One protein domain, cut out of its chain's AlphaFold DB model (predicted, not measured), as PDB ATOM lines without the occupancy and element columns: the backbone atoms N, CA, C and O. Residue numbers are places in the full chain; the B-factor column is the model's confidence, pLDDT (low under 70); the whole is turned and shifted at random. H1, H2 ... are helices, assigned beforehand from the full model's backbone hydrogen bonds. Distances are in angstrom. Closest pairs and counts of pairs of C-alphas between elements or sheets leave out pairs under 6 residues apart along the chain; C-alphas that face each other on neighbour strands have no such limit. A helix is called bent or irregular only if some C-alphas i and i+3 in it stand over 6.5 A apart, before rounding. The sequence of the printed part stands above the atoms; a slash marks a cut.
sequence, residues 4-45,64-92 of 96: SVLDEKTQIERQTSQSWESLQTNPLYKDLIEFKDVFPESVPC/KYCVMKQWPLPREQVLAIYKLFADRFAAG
ATOM      1  N   SER A   4     112.226 106.210  63.081       55.53
ATOM      2  CA  SER A   4     112.061 105.520  64.361       55.53
ATOM      3  C   SER A   4     110.724 105.784  65.055       55.53
ATOM      4  O   SER A   4     110.365 105.026  65.942       55.53
ATOM      5  N   VAL A   5     109.965 106.826  64.695       56.72
ATOM      6  CA  VAL A   5     108.629 107.073  65.277       56.72
ATOM      7  C   VAL A   5     107.568 106.171  64.639       56.72
ATOM      8  O   VAL A   5     106.571 105.858  65.298       56.72
ATOM      9  N   LEU A   6     107.799 105.762  63.387       58.94
ATOM     10  CA  LEU A   6     106.914 104.933  62.561       58.94
ATOM     11  C   LEU A   6     107.247 103.436  62.639       58.94
ATOM     12  O   LEU A   6     106.473 102.625  62.141       58.94
ATOM     13  N   ASP A   7     108.385 103.071  63.236       75.06
ATOM     14  CA  ASP A   7     108.761 101.674  63.430       75.06
ATOM     15  C   ASP A   7     107.777 100.997  64.393       75.06
ATOM     16  O   ASP A   7     107.666 101.384  65.564       75.06
ATOM     17  N   GLU A   8     107.076  99.976  63.894       74.38
ATOM     18  CA  GLU A   8     106.038  99.232  64.616       74.38
ATOM     19  C   GLU A   8     106.562  98.717  65.958       74.38
ATOM     20  O   GLU A   8     105.859  98.756  66.967       74.38
ATOM     21  N   LYS A   9     107.837  98.316  66.005       78.44
ATOM     22  CA  LYS A   9     108.476  97.834  67.228       78.44
ATOM     23  C   LYS A   9     108.561  98.919  68.304       78.44
ATOM     24  O   LYS A   9     108.162  98.681  69.442       78.44
ATOM     25  N   THR A  10     109.009 100.126  67.954       78.00
ATOM     26  CA  THR A  10     109.077 101.250  68.909       78.00
ATOM     27  C   THR A  10     107.695 101.731  69.349       78.00
ATOM     28  O   THR A  10     107.534 102.256  70.453       78.00
ATOM     29  N   GLN A  11     106.692 101.596  68.476       77.12
ATOM     30  CA  GLN A  11     105.312 101.932  68.791       77.12
ATOM     31  C   GLN A  11     104.747 100.946  69.812       77.12
ATOM     32  O   GLN A  11     104.168 101.379  70.809       77.12
ATOM     33  N   ILE A  12     104.964  99.648  69.595       79.19
ATOM     34  CA  ILE A  12     104.561  98.592  70.525       79.19
ATOM     35  C   ILE A  12     105.254  98.791  71.875       79.19
ATOM     36  O   ILE A  12     104.579  98.780  72.894       79.19
ATOM     37  N   GLU A  13     106.564  99.057  71.904       81.69
ATOM     38  CA  GLU A  13     107.306  99.312  73.151       81.69
ATOM     39  C   GLU A  13     106.770 100.526  73.931       81.69
ATOM     40  O   GLU A  13     106.653 100.485  75.160       81.69
ATOM     41  N   ARG A  14     106.390 101.608  73.239       81.00
ATOM     42  CA  ARG A  14     105.746 102.770  73.878       81.00
ATOM     43  C   ARG A  14     104.367 102.427  74.435       81.00
ATOM     44  O   ARG A  14     104.052 102.844  75.547       81.00
ATOM     45  N   GLN A  15     103.566 101.672  73.685       79.06
ATOM     46  CA  GLN A  15     102.227 101.256  74.105       79.06
ATOM     47  C   GLN A  15     102.278 100.289  75.293       79.06
ATOM     48  O   GLN A  15     101.544 100.478  76.260       79.06
ATOM     49  N   THR A  16     103.184  99.308  75.283       82.25
ATOM     50  CA  THR A  16     103.351  98.351  76.388       82.25
ATOM     51  C   THR A  16     103.881  99.018  77.650       82.25
ATOM     52  O   THR A  16     103.442  98.678  78.748       82.25
ATOM     53  N   SER A  17     104.759 100.016  77.515       82.88
ATOM     54  CA  SER A  17     105.240 100.813  78.652       82.88
ATOM     55  C   SER A  17     104.123 101.630  79.316       82.88
ATOM     56  O   SER A  17     104.218 101.946  80.501       82.88
ATOM     57  N   GLN A  18     103.054 101.954  78.583       80.81
ATOM     58  CA  GLN A  18     101.890 102.712  79.064       80.81
ATOM     59  C   GLN A  18     100.645 101.833  79.281       80.81
ATOM     60  O   GLN A  18      99.540 102.356  79.417       80.81
ATOM     61  N   SER A  19     100.804 100.509  79.298       84.88
ATOM     62  CA  SER A  19      99.688  99.576  79.443       84.88
ATOM     63  C   SER A  19      99.124  99.551  80.868       84.88
ATOM     64  O   SER A  19      99.762  99.955  81.841       84.88
ATOM     65  N   TRP A  20      97.924  98.991  81.025       86.69
ATOM     66  CA  TRP A  20      97.346  98.738  82.349       86.69
ATOM     67  C   TRP A  20      98.218  97.819  83.216       86.69
ATOM     68  O   TRP A  20      98.202  97.929  84.441       86.69
ATOM     69  N   GLU A  21      98.996  96.934  82.592       87.06
ATOM     70  CA  GLU A  21      99.914  96.027  83.282       87.06
ATOM     71  C   GLU A  21     101.108  96.781  83.877       87.06
ATOM     72  O   GLU A  21     101.497  96.508  85.014       87.06
ATOM     73  N   SER A  22     101.646  97.781  83.169       87.00
ATOM     74  CA  SER A  22     102.749  98.601  83.690       87.00
ATOM     75  C   SER A  22     102.309  99.473  84.873       87.00
ATOM     76  O   SER A  22     103.088  99.732  85.797       87.00
ATOM     77  N   LEU A  23     101.032  99.865  84.899       87.50
ATOM     78  CA  LEU A  23     100.448 100.703  85.943       87.50
ATOM     79  C   LEU A  23     100.178  99.971  87.265       87.50
ATOM     80  O   LEU A  23      99.903 100.645  88.255       87.50
ATOM     81  N   GLN A  24     100.303  98.642  87.340       88.50
ATOM     82  CA  GLN A  24     100.030  97.878  88.573       88.50
ATOM     83  C   GLN A  24     100.896  98.299  89.768       88.50
ATOM     84  O   GLN A  24     100.488  98.157  90.920       88.50
ATOM     85  N   THR A  25     102.093  98.823  89.503       90.94
ATOM     86  CA  THR A  25     103.024  99.308  90.535       90.94
ATOM     87  C   THR A  25     102.732 100.741  90.992       90.94
ATOM     88  O   THR A  25     103.328 101.214  91.959       90.94
ATOM     89  N   ASN A  26     101.815 101.442  90.319       89.19
ATOM     90  CA  ASN A  26     101.473 102.819  90.633       89.19
ATOM     91  C   ASN A  26     100.652 102.881  91.940       89.19
ATOM     92  O   ASN A  26      99.658 102.162  92.066       89.19
ATOM     93  N   PRO A  27     100.994 103.762  92.901       92.94
ATOM     94  CA  PRO A  27     100.212 103.939  94.127       92.94
ATOM     95  C   PRO A  27      98.736 104.303  93.879       92.94
ATOM     96  O   PRO A  27      97.899 104.018  94.732       92.94
ATOM     97  N   LEU A  28      98.411 104.879  92.717       90.56
ATOM     98  CA  LEU A  28      97.053 105.252  92.304       90.56
ATOM     99  C   LEU A  28      96.343 104.174  91.469       90.56
ATOM    100  O   LEU A  28      95.270 104.432  90.933       90.56
ATOM    101  N   TYR A  29      96.905 102.968  91.324       90.31
ATOM    102  CA  TYR A  29      96.342 101.935  90.441       90.31
ATOM    103  C   TYR A  29      94.869 101.609  90.739       90.31
ATOM    104  O   TYR A  29      94.081 101.391  89.820       90.31
ATOM    105  N   LYS A  30      94.479 101.624  92.021       90.81
ATOM    106  CA  LYS A  30      93.090 101.394  92.449       90.81
ATOM    107  C   LYS A  30      92.124 102.470  91.956       90.81
ATOM    108  O   LYS A  30      91.004 102.133  91.602       90.81
ATOM    109  N   ASP A  31      92.565 103.720  91.911       91.00
ATOM    110  CA  ASP A  31      91.739 104.823  91.423       91.00
ATOM    111  C   ASP A  31      91.716 104.802  89.890       91.00
ATOM    112  O   ASP A  31      90.679 104.984  89.267       91.00
ATOM    113  N   LEU A  32      92.852 104.497  89.254       89.44
ATOM    114  CA  LEU A  32      92.955 104.434  87.795       89.44
ATOM    115  C   LEU A  32      92.072 103.338  87.188       89.44
ATOM    116  O   LEU A  32      91.460 103.566  86.146       89.44
ATOM    117  N   ILE A  33      91.988 102.162  87.823       90.25
ATOM    118  CA  ILE A  33      91.174 101.055  87.302       90.25
ATOM    119  C   ILE A  33      89.670 101.356  87.369       90.25
ATOM    120  O   ILE A  33      88.915 100.813  86.563       90.25
ATOM    121  N   GLU A  34      89.238 102.233  88.282       91.88
ATOM    122  CA  GLU A  34      87.850 102.706  88.355       91.88
ATOM    123  C   GLU A  34      87.448 103.458  87.076       91.88
ATOM    124  O   GLU A  34      86.326 103.301  86.609       91.88
ATOM    125  N   PHE A  35      88.387 104.182  86.457       89.19
ATOM    126  CA  PHE A  35      88.180 104.947  85.220       89.19
ATOM    127  C   PHE A  35      88.612 104.197  83.951       89.19
ATOM    128  O   PHE A  35      88.883 104.816  82.916       89.19
ATOM    129  N   LYS A  36      88.721 102.864  83.997       87.31
ATOM    130  CA  LYS A  36      89.169 102.066  82.841       87.31
ATOM    131  C   LYS A  36      88.269 102.240  81.610       87.31
ATOM    132  O   LYS A  36      88.743 102.148  80.481       87.31
ATOM    133  N   ASP A  37      86.985 102.496  81.822       84.50
ATOM    134  CA  ASP A  37      86.000 102.781  80.775       84.50
ATOM    135  C   ASP A  37      86.235 104.135  80.080       84.50
ATOM    136  O   ASP A  37      85.977 104.268  78.883       84.50
ATOM    137  N   VAL A  38      86.763 105.124  80.807       86.12
ATOM    138  CA  VAL A  38      87.110 106.454  80.278       86.12
ATOM    139  C   VAL A  38      88.388 106.413  79.435       86.12
ATOM    140  O   VAL A  38      88.516 107.180  78.478       86.12
ATOM    141  N   PHE A  39      89.317 105.511  79.761       83.56
ATOM    142  CA  PHE A  39      90.608 105.354  79.084       83.56
ATOM    143  C   PHE A  39      90.715 103.991  78.376       83.56
ATOM    144  O   PHE A  39      91.449 103.107  78.832       83.56
ATOM    145  N   PRO A  40      89.994 103.791  77.258       79.62
ATOM    146  CA  PRO A  40      90.064 102.547  76.509       79.62
ATOM    147  C   PRO A  40      91.454 102.358  75.885       79.62
ATOM    148  O   PRO A  40      92.100 103.305  75.442       79.62
ATOM    149  N   GLU A  41      91.897 101.104  75.813       79.50
ATOM    150  CA  GLU A  41      93.208 100.722  75.260       79.50
ATOM    151  C   GLU A  41      93.310 100.953  73.743       79.50
ATOM    152  O   GLU A  41      94.395 101.133  73.195       79.50
ATOM    153  N   SER A  42      92.165 101.004  73.057       81.00
ATOM    154  CA  SER A  42      92.072 101.376  71.647       81.00
ATOM    155  C   SER A  42      91.055 102.492  71.455       81.00
ATOM    156  O   SER A  42      90.079 102.606  72.197       81.00
ATOM    157  N   VAL A  43      91.285 103.332  70.444       79.19
ATOM    158  CA  VAL A  43      90.329 104.377  70.074       79.19
ATOM    159  C   VAL A  43      89.057 103.694  69.565       79.19
ATOM    160  O   VAL A  43      89.141 102.967  68.571       79.19
ATOM    161  N   PRO A  44      87.892 103.918  70.198       77.88
ATOM    162  CA  PRO A  44      86.653 103.313  69.741       77.88
ATOM    163  C   PRO A  44      86.324 103.805  68.329       77.88
ATOM    164  O   PRO A  44      86.450 104.988  68.010       77.88
ATOM    165  N   CYS A  45      85.892 102.882  67.475       78.50
ATOM    166  CA  CYS A  45      85.415 103.177  66.124       78.50
ATOM    167  C   CYS A  45      83.906 103.476  66.092       78.50
ATOM    168  O   CYS A  45      83.291 103.383  65.041       78.50
ATOM    169  N   LYS A  64      84.943 132.023  49.919       93.12
ATOM    170  CA  LYS A  64      84.808 130.950  48.929       93.12
ATOM    171  C   LYS A  64      85.348 129.649  49.511       93.12
ATOM    172  O   LYS A  64      86.369 129.665  50.199       93.12
ATOM    173  N   TYR A  65      84.703 128.531  49.191       88.31
ATOM    174  CA  TYR A  65      85.262 127.215  49.484       88.31
ATOM    175  C   TYR A  65      86.589 127.033  48.744       88.31
ATOM    176  O   TYR A  65      86.696 127.330  47.552       88.31
ATOM    177  N   CYS A  66      87.604 126.552  49.460       88.75
ATOM    178  CA  CYS A  66      88.877 126.202  48.853       88.75
ATOM    179  C   CYS A  66      88.748 124.823  48.203       88.75
ATOM    180  O   CYS A  66      88.484 123.838  48.891       88.75
ATOM    181  N   VAL A  67      88.943 124.753  46.887       92.12
ATOM    182  CA  VAL A  67      89.057 123.485  46.161       92.12
ATOM    183  C   VAL A  67      90.524 123.291  45.819       92.12
ATOM    184  O   VAL A  67      91.072 123.996  44.973       92.12
ATOM    185  N   MET A  68      91.168 122.342  46.495       91.94
ATOM    186  CA  MET A  68      92.544 121.950  46.203       91.94
ATOM    187  C   MET A  68      92.553 120.599  45.503       91.94
ATOM    188  O   MET A  68      91.866 119.665  45.912       91.94
ATOM    189  N   LYS A  69      93.357 120.486  44.444       93.38
ATOM    190  CA  LYS A  69      93.620 119.194  43.814       93.38
ATOM    191  C   LYS A  69      94.487 118.363  44.760       93.38
ATOM    192  O   LYS A  69      95.489 118.863  45.265       93.38
ATOM    193  N   GLN A  70      94.116 117.101  44.966       89.06
ATOM    194  CA  GLN A  70      94.926 116.159  45.734       89.06
ATOM    195  C   GLN A  70      96.321 116.029  45.106       89.06
ATOM    196  O   GLN A  70      96.452 115.856  43.890       89.06
ATOM    197  N   TRP A  71      97.362 116.100  45.932       93.81
ATOM    198  CA  TRP A  71      98.736 115.875  45.488       93.81
ATOM    199  C   TRP A  71      98.936 114.416  45.055       93.81
ATOM    200  O   TRP A  71      98.347 113.519  45.665       93.81
ATOM    201  N   PRO A  72      99.757 114.146  44.022       94.44
ATOM    202  CA  PRO A  72     100.075 112.778  43.646       94.44
ATOM    203  C   PRO A  72     100.839 112.109  44.790       94.44
ATOM    204  O   PRO A  72     101.898 112.579  45.201       94.44
ATOM    205  N   LEU A  73     100.289 111.010  45.297       94.81
ATOM    206  CA  LEU A  73     100.897 110.199  46.346       94.81
ATOM    207  C   LEU A  73     101.388 108.863  45.759       94.81
ATOM    208  O   LEU A  73     100.779 108.352  44.811       94.81
ATOM    209  N   PRO A  74     102.465 108.270  46.305       96.44
ATOM    210  CA  PRO A  74     102.881 106.911  45.974       96.44
ATOM    211  C   PRO A  74     101.740 105.904  46.153       96.44
ATOM    212  O   PRO A  74     100.939 106.018  47.080       96.44
ATOM    213  N   ARG A  75     101.690 104.878  45.293       94.69
ATOM    214  CA  ARG A  75     100.603 103.880  45.298       94.69
ATOM    215  C   ARG A  75     100.429 103.199  46.654       94.69
ATOM    216  O   ARG A  75      99.304 103.004  47.089       94.69
ATOM    217  N   GLU A  76     101.529 102.874  47.321       94.44
ATOM    218  CA  GLU A  76     101.517 102.248  48.645       94.44
ATOM    219  C   GLU A  76     100.841 103.137  49.700       94.44
ATOM    220  O   GLU A  76      99.960 102.679  50.424       94.44
ATOM    221  N   GLN A  77     101.162 104.434  49.717       92.62
ATOM    222  CA  GLN A  77     100.533 105.394  50.630       92.62
ATOM    223  C   GLN A  77      99.042 105.551  50.336       92.62
ATOM    224  O   GLN A  77      98.225 105.588  51.251       92.62
ATOM    225  N   VAL A  78      98.677 105.597  49.054       93.31
ATOM    226  CA  VAL A  78      97.276 105.661  48.628       93.31
ATOM    227  C   VAL A  78      96.502 104.435  49.117       93.31
ATOM    228  O   VAL A  78      95.402 104.586  49.640       93.31
ATOM    229  N   LEU A  79      97.076 103.232  49.011       95.31
ATOM    230  CA  LEU A  79      96.452 102.001  49.503       95.31
ATOM    231  C   LEU A  79      96.280 102.005  51.028       95.31
ATOM    232  O   LEU A  79      95.210 101.639  51.518       95.31
ATOM    233  N   ALA A  80      97.290 102.458  51.775       93.25
ATOM    234  CA  ALA A  80      97.200 102.586  53.229       93.25
ATOM    235  C   ALA A  80      96.101 103.577  53.649       93.25
ATOM    236  O   ALA A  80      95.302 103.279  54.540       93.25
ATOM    237  N   ILE A  81      96.007 104.721  52.961       93.31
ATOM    238  CA  ILE A  81      94.945 105.709  53.179       93.31
ATOM    239  C   ILE A  81      93.579 105.099  52.858       93.31
ATOM    240  O   ILE A  81      92.662 105.223  53.664       93.31
ATOM    241  N   TYR A  82      93.429 104.398  51.731       94.31
ATOM    242  CA  TYR A  82      92.155 103.763  51.381       94.31
ATOM    243  C   TYR A  82      91.694 102.748  52.425       94.31
ATOM    244  O   TYR A  82      90.517 102.751  52.782       94.31
ATOM    245  N   LYS A  83      92.604 101.923  52.954       94.94
ATOM    246  CA  LYS A  83      92.283 100.985  54.037       94.94
ATOM    247  C   LYS A  83      91.777 101.726  55.278       94.94
ATOM    248  O   LYS A  83      90.722 101.383  55.801       94.94
ATOM    249  N   LEU A  84      92.470 102.792  55.685       91.00
ATOM    250  CA  LEU A  84      92.040 103.634  56.804       91.00
ATOM    251  C   LEU A  84      90.645 104.229  56.559       91.00
ATOM    252  O   LEU A  84      89.797 104.200  57.446       91.00
ATOM    253  N   PHE A  85      90.387 104.764  55.365       92.81
ATOM    254  CA  PHE A  85      89.085 105.339  55.026       92.81
ATOM    255  C   PHE A  85      87.971 104.292  54.998       92.81
ATOM    256  O   PHE A  85      86.870 104.606  55.436       92.81
ATOM    257  N   ALA A  86      88.244 103.064  54.554       93.19
ATOM    258  CA  ALA A  86      87.271 101.974  54.603       93.19
ATOM    259  C   ALA A  86      86.842 101.669  56.047       93.19
ATOM    260  O   ALA A  86      85.644 101.614  56.332       93.19
ATOM    261  N   ASP A  87      87.800 101.580  56.975       91.00
ATOM    262  CA  ASP A  87      87.515 101.365  58.399       91.00
ATOM    263  C   ASP A  87      86.709 102.536  58.996       91.00
ATOM    264  O   ASP A  87      85.763 102.341  59.762       91.00
ATOM    265  N   ARG A  88      87.040 103.780  58.619       90.94
ATOM    266  CA  ARG A  88      86.331 104.991  59.080       90.94
ATOM    267  C   ARG A  88      84.946 105.160  58.454       90.94
ATOM    268  O   ARG A  88      84.060 105.717  59.098       90.94
ATOM    269  N   PHE A  89      84.756 104.689  57.229       91.81
ATOM    270  CA  PHE A  89      83.461 104.661  56.561       91.81
ATOM    271  C   PHE A  89      82.538 103.636  57.228       91.81
ATOM    272  O   PHE A  89      81.406 103.969  57.568       91.81
ATOM    273  N   ALA A  90      83.043 102.431  57.519       90.06
ATOM    274  CA  ALA A  90      82.300 101.410  58.261       90.06
ATOM    275  C   ALA A  90      81.896 101.882  59.672       90.06
ATOM    276  O   ALA A  90      80.801 101.579  60.137       90.06
ATOM    277  N   ALA A  91      82.752 102.679  60.320       88.94
ATOM    278  CA  ALA A  91      82.484 103.350  61.594       88.94
ATOM    279  C   ALA A  91      81.450 104.498  61.518       88.94
ATOM    280  O   ALA A  91      81.035 105.031  62.545       88.94
ATOM    281  N   GLY A  92      81.060 104.938  60.316       89.31
ATOM    282  CA  GLY A  92      80.177 106.095  60.125       89.31
ATOM    283  C   GLY A  92      80.842 107.454  60.382       89.31
ATOM    284  O   GLY A  92      80.152 108.470  60.461       89.31
TER     285      GLY A  92
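This is residues 4 to 45 and 64 to 92 of the 96 residues of an uncharacterized protein of Hyaloperonospora arabidopsidis (strain Emoy2) (UniProt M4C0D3). The model is an open, loose arrangement in two pieces: residues 4 to 45 form a wide hook, with H1 as one arm, H2 and H3 at its turn and residues 35 to 45 folding back as the other arm, while residues 64 to 92 form a second hook, a long tail leading into H4. No helix touches another, and residues 4 to 14 and 64 to 86 stand free. The printed part has 71 residues with four named helices, H1, H2, H3 and H4 along the chain, and no named strand; the class is all helix. The whole is extended, with a radius of gyration of the C-alphas of 18.8 A, and spans 53 by 31 by 25 A.

H1, residues 8 to 17, is close to H2, residues 22 to 25, but not clearly touching it; their closest C-alphas, those of Thr 16 and Ser 22, are 7.3 A apart. H2 is likewise close to H3, residues 29 to 34, but not clearly touching, with the closest C-alphas, those of Leu 23 and Tyr 29, 6.2 A apart. H1 and H3 are apart. H4, residues 75 to 90, is apart from H1, H2 and H3. Every O i to N i+4 pair is within hydrogen-bond range in H1 and H4, against 1 of 2 in H3; H2 is too short for such a pair.

H1 begins at C-alpha 8 (106.038, 99.232, 64.616) and is 14.1 A long. H2 is only just irregular: C-alphas 22 and 25 are 6.9 A apart. H3 measures 8.8 A. H4, 22.6 A long, ends at C-alpha 90 (82.300, 101.410, 58.261).

The two C-alphas farthest apart, those of Thr 25 and Lys 64, are 55.4 A apart. Residues 46 to 63 are not printed, and C-alphas 45 and 64 are 32.7 A apart across this cut, which lies in the link from H3 to H4. The links H1 to H2 and H2 to H3 are tight. Mean pLDDT of the printed part is 86.4; residues 4 to 6 are under 70.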